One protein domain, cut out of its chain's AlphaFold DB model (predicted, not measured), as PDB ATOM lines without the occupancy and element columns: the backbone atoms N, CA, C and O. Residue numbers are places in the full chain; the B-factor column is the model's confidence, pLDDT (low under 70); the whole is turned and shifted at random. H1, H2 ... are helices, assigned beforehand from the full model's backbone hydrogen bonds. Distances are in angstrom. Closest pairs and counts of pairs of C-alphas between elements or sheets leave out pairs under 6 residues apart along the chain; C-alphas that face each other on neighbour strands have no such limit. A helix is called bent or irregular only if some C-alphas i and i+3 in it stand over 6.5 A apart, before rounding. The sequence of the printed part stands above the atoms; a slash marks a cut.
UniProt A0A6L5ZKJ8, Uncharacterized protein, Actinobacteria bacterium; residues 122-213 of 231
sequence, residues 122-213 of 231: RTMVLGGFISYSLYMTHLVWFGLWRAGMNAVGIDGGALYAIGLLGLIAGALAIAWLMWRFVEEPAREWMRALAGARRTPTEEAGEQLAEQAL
ATOM      1  N   ARG A 122    -136.076 177.757 100.689       74.19
ATOM      2  CA  ARG A 122    -135.770 176.918 101.863       74.19
ATOM      3  C   ARG A 122    -137.024 176.516 102.637       74.19
ATOM      4  O   ARG A 122    -137.227 175.341 102.913       74.19
ATOM      5  N   THR A 123    -137.888 177.483 102.941       79.38
ATOM      6  CA  THR A 123    -139.118 177.250 103.708       79.38
ATOM      7  C   THR A 123    -140.089 176.335 102.970       79.38
ATOM      8  O   THR A 123    -140.708 175.482 103.597       79.38
ATOM      9  N   MET A 124    -140.204 176.472 101.646       83.50
ATOM     10  CA  MET A 124    -141.105 175.632 100.859       83.50
ATOM     11  C   MET A 124    -140.563 174.206 100.707       83.50
ATOM     12  O   MET A 124    -141.325 173.249 100.812       83.50
ATOM     13  N   VAL A 125    -139.248 174.050 100.532       79.75
ATOM     14  CA  VAL A 125    -138.590 172.734 100.493       79.75
ATOM     15  C   VAL A 125    -138.708 172.027 101.846       79.75
ATOM     16  O   VAL A 125    -139.088 170.858 101.896       79.75
ATOM     17  N   LEU A 126    -138.468 172.747 102.949       80.44
ATOM     18  CA  LEU A 126    -138.671 172.235 104.305       80.44
ATOM     19  C   LEU A 126    -140.134 171.835 104.541       80.44
ATOM     20  O   LEU A 126    -140.408 170.748 105.046       80.44
ATOM     21  N   GLY A 127    -141.075 172.682 104.115       83.44
ATOM     22  CA  GLY A 127    -142.501 172.367 104.130       83.44
ATOM     23  C   GLY A 127    -142.820 171.102 103.331       83.44
ATOM     24  O   GLY A 127    -143.620 170.289 103.782       83.44
ATOM     25  N   GLY A 128    -142.137 170.885 102.203       83.31
ATOM     26  CA  GLY A 128    -142.206 169.658 101.413       83.31
ATOM     27  C   GLY A 128    -141.807 168.413 102.209       83.31
ATOM     28  O   GLY A 128    -142.562 167.441 102.232       83.31
ATOM     29  N   PHE A 129    -140.680 168.443 102.926       81.50
ATOM     30  CA  PHE A 129    -140.263 167.315 103.769       81.50
ATOM     31  C   PHE A 129    -141.253 167.036 104.907       81.50
ATOM     32  O   PHE A 129    -141.665 165.895 105.109       81.50
ATOM     33  N   ILE A 130    -141.721 168.081 105.593       86.62
ATOM     34  CA  ILE A 130    -142.734 167.934 106.647       86.62
ATOM     35  C   ILE A 130    -144.047 167.391 106.058       86.62
ATOM     36  O   ILE A 130    -144.683 166.534 106.668       86.62
ATOM     37  N   SER A 131    -144.442 167.827 104.856       87.06
ATOM     38  CA  SER A 131    -145.657 167.349 104.182       87.06
ATOM     39  C   SER A 131    -145.594 165.863 103.829       87.06
ATOM     40  O   SER A 131    -146.607 165.171 103.912       87.06
ATOM     41  N   TYR A 132    -144.406 165.348 103.502       86.38
ATOM     42  CA  TYR A 132    -144.208 163.923 103.260       86.38
ATOM     43  C   TYR A 132    -144.383 163.108 104.550       86.38
ATOM     44  O   TYR A 132    -145.134 162.133 104.580       86.38
ATOM     45  N   SER A 133    -143.772 163.558 105.648       89.06
ATOM     46  CA  SER A 133    -143.977 162.957 106.970       89.06
ATOM     47  C   SER A 133    -145.446 163.032 107.426       89.06
ATOM     48  O   SER A 133    -145.979 162.067 107.980       89.06
ATOM     49  N   LEU A 134    -146.143 164.136 107.136       91.69
ATOM     50  CA  LEU A 134    -147.581 164.281 107.377       91.69
ATOM     51  C   LEU A 134    -148.386 163.260 106.565       91.69
ATOM     52  O   LEU A 134    -149.240 162.570 107.118       91.69
ATOM     53  N   TYR A 135    -148.087 163.104 105.274       88.44
ATOM     54  CA  TYR A 135    -148.750 162.131 104.408       88.44
ATOM     55  C   TYR A 135    -148.634 160.695 104.944       88.44
ATOM     56  O   TYR A 135    -149.615 159.961 104.938       88.44
ATOM     57  N   MET A 136    -147.490 160.299 105.498       89.25
ATOM     58  CA  MET A 136    -147.341 158.938 106.032       89.25
ATOM     59  C   MET A 136    -148.041 158.730 107.385       89.25
ATOM     60  O   MET A 136    -148.430 157.611 107.713       89.25
ATOM     61  N   THR A 137    -148.216 159.786 108.181       92.31
ATOM     62  CA  THR A 137    -148.702 159.675 109.570       92.31
ATOM     63  C   THR A 137    -150.165 160.054 109.765       92.31
ATOM     64  O   THR A 137    -150.796 159.583 110.716       92.31
ATOM     65  N   HIS A 138    -150.724 160.884 108.881       91.19
ATOM     66  CA  HIS A 138    -152.026 161.508 109.107       91.19
ATOM     67  C   HIS A 138    -153.171 160.501 109.255       91.19
ATOM     68  O   HIS A 138    -154.034 160.732 110.092       91.19
ATOM     69  N   LEU A 139    -153.179 159.381 108.520       88.38
ATOM     70  CA  LEU A 139    -154.249 158.378 108.631       88.38
ATOM     71  C   LEU A 139    -154.262 157.693 110.001       88.38
ATOM     72  O   LEU A 139    -155.322 157.532 110.605       88.38
ATOM     73  N   VAL A 140    -153.085 157.338 110.522       91.56
ATOM     74  CA  VAL A 140    -152.953 156.715 111.847       91.56
ATOM     75  C   VAL A 140    -153.396 157.693 112.933       91.56
ATOM     76  O   VAL A 140    -154.168 157.333 113.822       91.56
ATOM     77  N   TRP A 141    -152.955 158.950 112.834       93.75
ATOM     78  CA  TRP A 141    -153.361 159.999 113.767       93.75
ATOM     79  C   TRP A 141    -154.858 160.307 113.685       93.75
ATOM     80  O   TRP A 141    -155.511 160.434 114.718       93.75
ATOM     81  N   PHE A 142    -155.424 160.374 112.480       91.44
ATOM     82  CA  PHE A 142    -156.851 160.592 112.270       91.44
ATOM     83  C   PHE A 142    -157.687 159.474 112.895       91.44
ATOM     84  O   PHE A 142    -158.648 159.762 113.609       91.44
ATOM     85  N   GLY A 143    -157.287 158.212 112.701       89.38
ATOM     86  CA  GLY A 143    -157.929 157.063 113.337       89.38
ATOM     87  C   GLY A 143    -157.888 157.141 114.865       89.38
ATOM     88  O   GLY A 143    -158.916 156.967 115.522       89.38
ATOM     89  N   LEU A 144    -156.726 157.479 115.436       93.44
ATOM     90  CA  LEU A 144    -156.560 157.643 116.883       93.44
ATOM     91  C   LEU A 144    -157.409 158.796 117.437       93.44
ATOM     92  O   LEU A 144    -158.115 158.626 118.430       93.44
ATOM     93  N   TRP A 145    -157.373 159.956 116.782       93.38
ATOM     94  CA  TRP A 145    -158.175 161.116 117.153       93.38
ATOM     95  C   TRP A 145    -159.671 160.796 117.097       93.38
ATOM     96  O   TRP A 145    -160.393 161.070 118.054       93.38
ATOM     97  N   ARG A 146    -160.138 160.145 116.023       89.75
ATOM     98  CA  ARG A 146    -161.545 159.753 115.856       89.75
ATOM     99  C   ARG A 146    -161.995 158.807 116.970       89.75
ATOM    100  O   ARG A 146    -163.066 159.017 117.536       89.75
ATOM    101  N   ALA A 147    -161.179 157.806 117.305       91.44
ATOM    102  CA  ALA A 147    -161.451 156.885 118.405       91.44
ATOM    103  C   ALA A 147    -161.516 157.612 119.759       91.44
ATOM    104  O   ALA A 147    -162.429 157.359 120.543       91.44
ATOM    105  N   GLY A 148    -160.602 158.557 120.006       91.75
ATOM    106  CA  GLY A 148    -160.607 159.390 121.209       91.75
ATOM    107  C   GLY A 148    -161.860 160.262 121.330       91.75
ATOM    108  O   GLY A 148    -162.498 160.273 122.380       91.75
ATOM    109  N   MET A 149    -162.265 160.935 120.248       91.56
ATOM    110  CA  MET A 149    -163.486 161.753 120.219       91.56
ATOM    111  C   MET A 149    -164.737 160.914 120.505       91.56
ATOM    112  O   MET A 149    -165.568 161.318 121.318       91.56
ATOM    113  N   ASN A 150    -164.828 159.720 119.907       90.06
ATOM    114  CA  ASN A 150    -165.927 158.784 120.153       90.06
ATOM    115  C   ASN A 150    -165.944 158.280 121.605       90.06
ATOM    116  O   ASN A 150    -167.007 158.185 122.209       90.06
ATOM    117  N   ALA A 151    -164.778 157.976 122.188       91.25
ATOM    118  CA  ALA A 151    -164.680 157.486 123.564       91.25
ATOM    119  C   ALA A 151    -165.139 158.525 124.603       91.25
ATOM    120  O   ALA A 151    -165.665 158.160 125.651       91.25
ATOM    121  N   VAL A 152    -164.961 159.815 124.305       90.44
ATOM    122  CA  VAL A 152    -165.405 160.934 125.155       90.44
ATOM    123  C   VAL A 152    -166.831 161.397 124.788       90.44
ATOM    124  O   VAL A 152    -167.381 162.277 125.444       90.44
ATOM    125  N   GLY A 153    -167.462 160.793 123.773       89.56
ATOM    126  CA  GLY A 153    -168.825 161.119 123.334       89.56
ATOM    127  C   GLY A 153    -168.955 162.495 122.673       89.56
ATOM    128  O   GLY A 153    -170.003 163.134 122.771       89.56
ATOM    129  N   ILE A 154    -167.883 162.999 122.052       89.00
ATOM    130  CA  ILE A 154    -167.885 164.304 121.382       89.00
ATOM    131  C   ILE A 154    -168.203 164.109 119.899       89.00
ATOM    132  O   ILE A 154    -167.309 163.930 119.070       89.00
ATOM    133  N   ASP A 155    -169.486 164.225 119.566       83.00
ATOM    134  CA  ASP A 155    -169.985 163.998 118.204       83.00
ATOM    135  C   ASP A 155    -170.314 165.294 117.436       83.00
ATOM    136  O   ASP A 155    -170.620 165.250 116.245       83.00
ATOM    137  N   GLY A 156    -170.228 166.469 118.078       85.06
ATOM    138  CA  GLY A 156    -170.507 167.754 117.428       85.06
ATOM    139  C   GLY A 156    -170.366 168.992 118.323       85.06
ATOM    140  O   GLY A 156    -170.020 168.912 119.501       85.06
ATOM    141  N   GLY A 157    -170.628 170.170 117.749       89.75
ATOM    142  CA  GLY A 157    -170.626 171.454 118.463       89.75
ATOM    143  C   GLY A 157    -169.238 172.077 118.676       89.75
ATOM    144  O   GLY A 157    -168.260 171.723 118.020       89.75
ATOM    145  N   ALA A 158    -169.147 173.039 119.601       89.56
ATOM    146  CA  ALA A 158    -167.915 173.798 119.850       89.56
ATOM    147  C   ALA A 158    -166.744 172.914 120.318       89.56
ATOM    148  O   ALA A 158    -165.604 173.131 119.914       89.56
ATOM    149  N   LEU A 159    -167.027 171.877 121.113       88.38
ATOM    150  CA  LEU A 159    -166.022 170.910 121.561       88.38
ATOM    151  C   LEU A 159    -165.448 170.100 120.394       88.38
ATOM    152  O   LEU A 159    -164.247 169.845 120.360       88.38
ATOM    153  N   TYR A 160    -166.273 169.763 119.402       89.69
ATOM    154  CA  TYR A 160    -165.804 169.111 118.183       89.69
ATOM    155  C   TYR A 160    -164.911 170.035 117.349       89.69
ATOM    156  O   TYR A 160    -163.877 169.599 116.850       89.69
ATOM    157  N   ALA A 161    -165.249 171.327 117.247       90.50
ATOM    158  CA  ALA A 161    -164.408 172.311 116.559       90.50
ATOM    159  C   ALA A 161    -163.034 172.478 117.236       90.50
ATOM    160  O   ALA A 161    -162.010 172.522 116.557       90.50
ATOM    161  N   ILE A 162    -162.992 172.500 118.573       92.38
ATOM    162  CA  ILE A 162    -161.733 172.483 119.335       92.38
ATOM    163  C   ILE A 162    -160.976 171.174 119.080       92.38
ATOM    164  O   ILE A 162    -159.770 171.195 118.837       92.38
ATOM    165  N   GLY A 163    -161.685 170.043 119.065       91.19
ATOM    166  CA  GLY A 163    -161.131 168.744 118.698       91.19
ATOM    167  C   GLY A 163    -160.482 168.760 117.314       91.19
ATOM    168  O   GLY A 163    -159.375 168.255 117.168       91.19
ATOM    169  N   LEU A 164    -161.115 169.390 116.321       91.62
ATOM    170  CA  LEU A 164    -160.589 169.533 114.962       91.62
ATOM    171  C   LEU A 164    -159.306 170.375 114.921       91.62
ATOM    172  O   LEU A 164    -158.356 170.020 114.224       91.62
ATOM    173  N   LEU A 165    -159.237 171.461 115.695       93.88
ATOM    174  CA  LEU A 165    -157.991 172.220 115.848       93.88
ATOM    175  C   LEU A 165    -156.888 171.349 116.463       93.88
ATOM    176  O   LEU A 165    -155.753 171.380 115.994       93.88
ATOM    177  N   GLY A 166    -157.235 170.523 117.454       93.06
ATOM    178  CA  GLY A 166    -156.336 169.529 118.040       93.06
ATOM    179  C   GLY A 166    -155.884 168.459 117.042       93.06
ATOM    180  O   GLY A 166    -154.709 168.099 117.034       93.06
ATOM    181  N   LEU A 167    -156.773 167.996 116.157       93.81
ATOM    182  CA  LEU A 167    -156.434 167.076 115.071       93.81
ATOM    183  C   LEU A 167    -155.367 167.695 114.165       93.81
ATOM    184  O   LEU A 167    -154.334 167.069 113.942       93.81
ATOM    185  N   ILE A 168    -155.603 168.915 113.674       93.88
ATOM    186  CA  ILE A 168    -154.694 169.610 112.751       93.88
ATOM    187  C   ILE A 168    -153.350 169.883 113.430       93.88
ATOM    188  O   ILE A 168    -152.301 169.532 112.891       93.88
ATOM    189  N   ALA A 169    -153.373 170.471 114.627       94.69
ATOM    190  CA  ALA A 169    -152.163 170.789 115.375       94.69
ATOM    191  C   ALA A 169    -151.366 169.524 115.727       94.69
ATOM    192  O   ALA A 169    -150.150 169.495 115.546       94.69
ATOM    193  N   GLY A 170    -152.047 168.462 116.165       94.06
ATOM    194  CA  GLY A 170    -151.433 167.171 116.458       94.06
ATOM    195  C   GLY A 170    -150.816 166.521 115.223       94.06
ATOM    196  O   GLY A 170    -149.688 166.041 115.293       94.06
ATOM    197  N   ALA A 171    -151.494 166.578 114.073       94.12
ATOM    198  CA  ALA A 171    -150.979 166.032 112.821       94.12
ATOM    199  C   ALA A 171    -149.689 166.747 112.392       94.12
ATOM    200  O   ALA A 171    -148.701 166.095 112.061       94.12
ATOM    201  N   LEU A 172    -149.670 168.083 112.462       93.19
ATOM    202  CA  LEU A 172    -148.482 168.884 112.155       93.19
ATOM    203  C   LEU A 172    -147.342 168.633 113.149       93.19
ATOM    204  O   LEU A 172    -146.189 168.520 112.736       93.19
ATOM    205  N   ALA A 173    -147.652 168.505 114.441       94.31
ATOM    206  CA  ALA A 173    -146.659 168.203 115.466       94.31
ATOM    207  C   ALA A 173    -146.028 166.818 115.252       94.31
ATOM    208  O   ALA A 173    -144.805 166.693 115.266       94.31
ATOM    209  N   ILE A 174    -146.840 165.790 114.993       93.62
ATOM    210  CA  ILE A 174    -146.363 164.431 114.697       93.62
ATOM    211  C   ILE A 174    -145.535 164.419 113.412       93.62
ATOM    212  O   ILE A 174    -144.458 163.826 113.395       93.62
ATOM    213  N   ALA A 175    -145.995 165.098 112.359       92.88
ATOM    214  CA  ALA A 175    -145.259 165.208 111.106       92.88
ATOM    215  C   ALA A 175    -143.880 165.846 111.311       92.88
ATOM    216  O   ALA A 175    -142.881 165.333 110.815       92.88
ATOM    217  N   TRP A 176    -143.813 166.930 112.088       92.12
ATOM    218  CA  TRP A 176    -142.552 167.586 112.418       92.12
ATOM    219  C   TRP A 176    -141.622 166.682 113.241       92.12
ATOM    220  O   TRP A 176    -140.433 166.593 112.939       92.12
ATOM    221  N   LEU A 177    -142.157 165.964 114.236       92.88
ATOM    222  CA  LEU A 177    -141.388 165.010 115.041       92.88
ATOM    223  C   LEU A 177    -140.833 163.864 114.185       92.88
ATOM    224  O   LEU A 177    -139.656 163.528 114.307       92.88
ATOM    225  N   MET A 178    -141.651 163.281 113.309       91.00
ATOM    226  CA  MET A 178    -141.205 162.218 112.404       91.00
ATOM    227  C   MET A 178    -140.141 162.712 111.436       91.00
ATOM    228  O   MET A 178    -139.123 162.044 111.253       91.00
ATOM    229  N   TRP A 179    -140.324 163.903 110.874       89.56
ATOM    230  CA  TRP A 179    -139.324 164.497 110.005       89.56
ATOM    231  C   TRP A 179    -137.983 164.675 110.739       89.56
ATOM    232  O   TRP A 179    -136.956 164.176 110.276       89.56
ATOM    233  N   ARG A 180    -137.997 165.308 111.918       88.31
ATOM    234  CA  ARG A 180    -136.781 165.657 112.669       88.31
ATOM    235  C   ARG A 180    -136.054 164.446 113.259       88.31
ATOM    236  O   ARG A 180    -134.827 164.430 113.291       88.31
ATOM    237  N   PHE A 181    -136.788 163.452 113.759       90.44
ATOM    238  CA  PHE A 181    -136.203 162.330 114.509       90.44
ATOM    239  C   PHE A 181    -136.103 161.022 113.729       90.44
ATOM    240  O   PHE A 181    -135.380 160.127 114.162       90.44
ATOM    241  N   VAL A 182    -136.806 160.883 112.606       88.50
ATOM    242  CA  VAL A 182    -136.795 159.647 111.809       88.50
ATOM    243  C   VAL A 182    -136.264 159.926 110.415       88.50
ATOM    244  O   VAL A 182    -135.282 159.316 109.997       88.50
ATOM    245  N   GLU A 183    -136.882 160.860 109.698       84.69
ATOM    246  CA  GLU A 183    -136.583 161.065 108.284       84.69
ATOM    247  C   GLU A 183    -135.201 161.687 108.063       84.69
ATOM    248  O   GLU A 183    -134.416 161.178 107.260       84.69
ATOM    249  N   GLU A 184    -134.883 162.760 108.786       83.25
ATOM    250  CA  GLU A 184    -133.587 163.430 108.709       83.25
ATOM    251  C   GLU A 184    -132.407 162.498 109.055       83.25
ATOM    252  O   GLU A 184    -131.527 162.338 108.201       83.25
ATOM    253  N   PRO A 185    -132.393 161.781 110.199       85.62
ATOM    254  CA  PRO A 185    -131.282 160.885 110.521       85.62
ATOM    255  C   PRO A 185    -131.190 159.682 109.575       85.62
ATOM    256  O   PRO A 185    -130.087 159.295 109.184       85.62
ATOM    257  N   ALA A 186    -132.317 159.099 109.150       83.44
ATOM    258  CA  ALA A 186    -132.298 157.997 108.188       83.44
ATOM    259  C   ALA A 186    -131.727 158.440 106.833       83.44
ATOM    260  O   ALA A 186    -130.966 157.707 106.197       83.44
ATOM    261  N   ARG A 187    -132.056 159.657 106.391       76.31
ATOM    262  CA  ARG A 187    -131.552 160.228 105.139       76.31
ATOM    263  C   ARG A 187    -130.060 160.530 105.218       76.31
ATOM    264  O   ARG A 187    -129.333 160.205 104.280       76.31
ATOM    265  N   GLU A 188    -129.588 161.102 106.322       80.25
ATOM    266  CA  GLU A 188    -128.156 161.304 106.566       80.25
ATOM    267  C   GLU A 188    -127.390 159.979 106.583       80.25
ATOM    268  O   GLU A 188    -126.328 159.866 105.961       80.25
ATOM    269  N   TRP A 189    -127.959 158.955 107.225       83.38
ATOM    270  CA  TRP A 189    -127.403 157.608 107.247       83.38
ATOM    271  C   TRP A 189    -127.306 157.011 105.836       83.38
ATOM    272  O   TRP A 189    -126.221 156.610 105.420       83.38
ATOM    273  N   MET A 190    -128.385 157.043 105.047       80.62
ATOM    274  CA  MET A 190    -128.377 156.549 103.662       80.62
ATOM    275  C   MET A 190    -127.369 157.287 102.770       80.62
ATOM    276  O   MET A 190    -126.686 156.658 101.961       80.62
ATOM    277  N   ARG A 191    -127.225 158.612 102.921       75.00
ATOM    278  CA  ARG A 191    -126.230 159.396 102.163       75.00
ATOM    279  C   ARG A 191    -124.803 159.012 102.533       75.00
ATOM    280  O   ARG A 191    -123.964 158.898 101.641       75.00
ATOM    281  N   ALA A 192    -124.550 158.756 103.817       78.75
ATOM    282  CA  ALA A 192    -123.263 158.251 104.277       78.75
ATOM    283  C   ALA A 192    -122.953 156.860 103.697       78.75
ATOM    284  O   ALA A 192    -121.819 156.621 103.291       78.75
ATOM    285  N   LEU A 193    -123.949 155.967 103.596       82.31
ATOM    286  CA  LEU A 193    -123.783 154.655 102.951       82.31
ATOM    287  C   LEU A 193    -123.479 154.772 101.451       82.31
ATOM    288  O   LEU A 193    -122.679 154.003 100.928       82.31
ATOM    289  N   ALA A 194    -124.079 155.744 100.761       77.81
ATOM    290  CA  ALA A 194    -123.853 155.992  99.337       77.81
ATOM    291  C   ALA A 194    -122.513 156.698  99.026       77.81
ATOM    292  O   ALA A 194    -122.257 157.043  97.873       77.81
ATOM    293  N   GLY A 195    -121.668 156.958 100.034       67.44
ATOM    294  CA  GLY A 195    -120.384 157.649  99.864       67.44
ATOM    295  C   GLY A 195    -120.509 159.144  99.533       67.44
ATOM    296  O   GLY A 195    -119.515 159.784  99.197       67.44
ATOM    297  N   ALA A 196    -121.712 159.718  99.636       65.12
ATOM    298  CA  ALA A 196    -121.942 161.147  99.460       65.12
ATOM    299  C   ALA A 196    -121.646 161.900 100.770       65.12
ATOM    300  O   ALA A 196    -121.924 161.410 101.866       65.12
ATOM    301  N   ARG A 197    -121.083 163.116 100.674       51.97
ATOM    302  CA  ARG A 197    -120.723 163.940 101.842       51.97
ATOM    303  C   ARG A 197    -121.950 164.161 102.742       51.97
ATOM    304  O   ARG A 197    -123.012 164.555 102.251       51.97
ATOM    305  N   ARG A 198    -121.790 163.934 104.053       51.66
ATOM    306  CA  ARG A 198    -122.792 164.273 105.078       51.66
ATOM    307  C   ARG A 198    -123.049 165.778 105.005       51.66
ATOM    308  O   ARG A 198    -122.174 166.558 105.354       51.66
ATOM    309  N   THR A 199    -124.201 166.155 104.475       54.84
ATOM    310  CA  THR A 199    -124.714 167.527 104.468       54.84
ATOM    311  C   THR A 199    -126.109 167.442 105.083       54.84
ATOM    312  O   THR A 199    -126.934 166.681 104.550       54.84
ATOM    313  N   PRO A 200    -126.357 168.122 106.217       54.47
ATOM    314  CA  PRO A 200    -127.682 168.287 106.806       54.47
ATOM    315  C   PRO A 200    -128.728 168.680 105.757       54.47
ATOM    316  O   PRO A 200    -128.405 169.263 104.719       54.47
ATOM    317  N   THR A 201    -129.998 168.335 105.982       55.06
ATOM    318  CA  THR A 201    -131.073 168.599 105.001       55.06
ATOM    319  C   THR A 201    -131.235 170.083 104.675       55.06
ATOM    320  O   THR A 201    -131.525 170.434 103.529       55.06
ATOM    321  N   GLU A 202    -130.955 170.933 105.659       57.09
ATOM    322  CA  GLU A 202    -130.836 172.376 105.494       57.09
ATOM    323  C   GLU A 202    -129.744 172.733 104.473       57.09
ATOM    324  O   GLU A 202    -130.045 173.436 103.516       57.09
ATOM    325  N   GLU A 203    -128.552 172.135 104.567       54.03
ATOM    326  CA  GLU A 203    -127.409 172.398 103.677       54.03
ATOM    327  C   GLU A 203    -127.598 171.881 102.237       54.03
ATOM    328  O   GLU A 203    -127.086 172.459 101.281       54.03
ATOM    329  N   ALA A 204    -128.345 170.793 102.030       54.66
ATOM    330  CA  ALA A 204    -128.663 170.315 100.677       54.66
ATOM    331  C   ALA A 204    -129.772 171.148 100.009       54.66
ATOM    332  O   ALA A 204    -129.738 171.367  98.795       54.66
ATOM    333  N   GLY A 205    -130.732 171.636 100.803       52.84
ATOM    334  CA  GLY A 205    -131.663 172.678 100.381       52.84
ATOM    335  C   GLY A 205    -130.942 173.998 100.101       52.84
ATOM    336  O   GLY A 205    -131.271 174.661  99.122       52.84
ATOM    337  N   GLU A 206    -129.924 174.333 100.897       54.25
ATOM    338  CA  GLU A 206    -129.041 175.486 100.699       54.25
ATOM    339  C   GLU A 206    -128.251 175.352  99.402       54.25
ATOM    340  O   GLU A 206    -128.332 176.260  98.601       54.25
ATOM    341  N   GLN A 207    -127.626 174.216  99.086       56.03
ATOM    342  CA  GLN A 207    -126.917 174.043  97.807       56.03
ATOM    343  C   GLN A 207    -127.839 174.136  96.582       56.03
ATOM    344  O   GLN A 207    -127.445 174.696  95.563       56.03
ATOM    345  N   LEU A 208    -129.067 173.612  96.652       56.28
ATOM    346  CA  LEU A 208    -130.040 173.714  95.557       56.28
ATOM    347  C   LEU A 208    -130.608 175.138  95.419       56.28
ATOM    348  O   LEU A 208    -130.787 175.622  94.301       56.28
ATOM    349  N   ALA A 209    -130.871 175.819  96.539       52.41
ATOM    350  CA  ALA A 209    -131.333 177.205  96.562       52.41
ATOM    351  C   ALA A 209    -130.215 178.189  96.177       52.41
ATOM    352  O   ALA A 209    -130.468 179.124  95.425       52.41
ATOM    353  N   GLU A 210    -128.982 177.954  96.622       55.28
ATOM    354  CA  GLU A 210    -127.772 178.687  96.248       55.28
ATOM    355  C   GLU A 210    -127.429 178.461  94.785       55.28
ATOM    356  O   GLU A 210    -127.163 179.433  94.105       55.28
ATOM    357  N   GLN A 211    -127.523 177.246  94.234       55.31
ATOM    358  CA  GLN A 211    -127.390 177.034  92.784       55.31
ATOM    359  C   GLN A 211    -128.491 177.759  91.994       55.31
ATOM    360  O   GLN A 211    -128.229 178.296  90.917       55.31
ATOM    361  N   ALA A 212    -129.716 177.822  92.529       53.78
ATOM    362  CA  ALA A 212    -130.810 178.584  91.929       53.78
ATOM    363  C   ALA A 212    -130.623 180.114  92.042       53.78
ATOM    364  O   ALA A 212    -131.143 180.847  91.201       53.78
ATOM    365  N   LEU A 213    -129.891 180.598  93.052       51.59
ATOM    366  CA  LEU A 213    -129.543 182.012  93.262       51.59
ATOM    367  C   LEU A 213    -128.253 182.422  92.518       51.59
ATOM    368  O   LEU A 213    -128.193 183.516  91.968       51.59
TER     369      LEU A 213
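Overview. This is residues 122 to 213 of the 231 residues of an uncharacterized protein of Actinobacteria bacterium (UniProt A0A6L5ZKJ8). One long helix, H2, is crossed near its middle by a bent helix, H1, whose second arm, H1b, folds back beside the first part of H2 as a helical hairpin. A short last helix, H3, comes back to the beginning of the first arm, H1a, in a flat, loose frame of few contacts. The printed part has 92 residues, with three named helices in the order H1, H2, H3 and no named strand, class all helix. The radius of gyration of the C-alphas is 17.7 A, and the spans are 53 by 30 by 13 A.

Arrangement. Begin at H1, residues 122 to 151, by its hydrogen bonds one helix but bent: C-alphas 136 and 139 are 7.4 A apart, and arms H1a, 122 to 136, and H1b, 139 to 151, stand at a steep tilt of 61 degrees. With residues 129 to 134 alone H1a touches H2, residues 157 to 193, about perpendicular at 74 degrees; the closest C-alphas, of Leu 134 and Ala 175, are 4.5 A apart. H1b and H2 form a helical hairpin, touching at a shallow tilt of 31 degrees, opposite ways, closest at the C-alphas of Trp 145 and Leu 167, 6.5 A. H3, residues 201 to 213, touches H1a at Arg 122 and Gly 205, their closest C-alphas, 6.1 A, and is apart from H1b. Every O i to N i+4 pair is within hydrogen-bond range in H1a, H1b and H3, and 31 of 33 in H2.

Along the chain. Find C-alpha 122 at (-135.770, 176.918, 101.863); H1a runs 21.8 A from there, and H1b 18.2 A. H2 runs 52.1 A from C-alpha 157 at (-170.626, 171.454, 118.463), with a kink of 26 degrees near residue 179. H3 runs 17.9 A to C-alpha 213 at (-129.543, 182.012, 93.262).

Size, cuts and confidence. Look for the farthest C-alphas at Gly 157 and Gly 195, 55.3 A apart. The printed part has no cut and no long link. Residues 195 to 213 have pLDDT under 70.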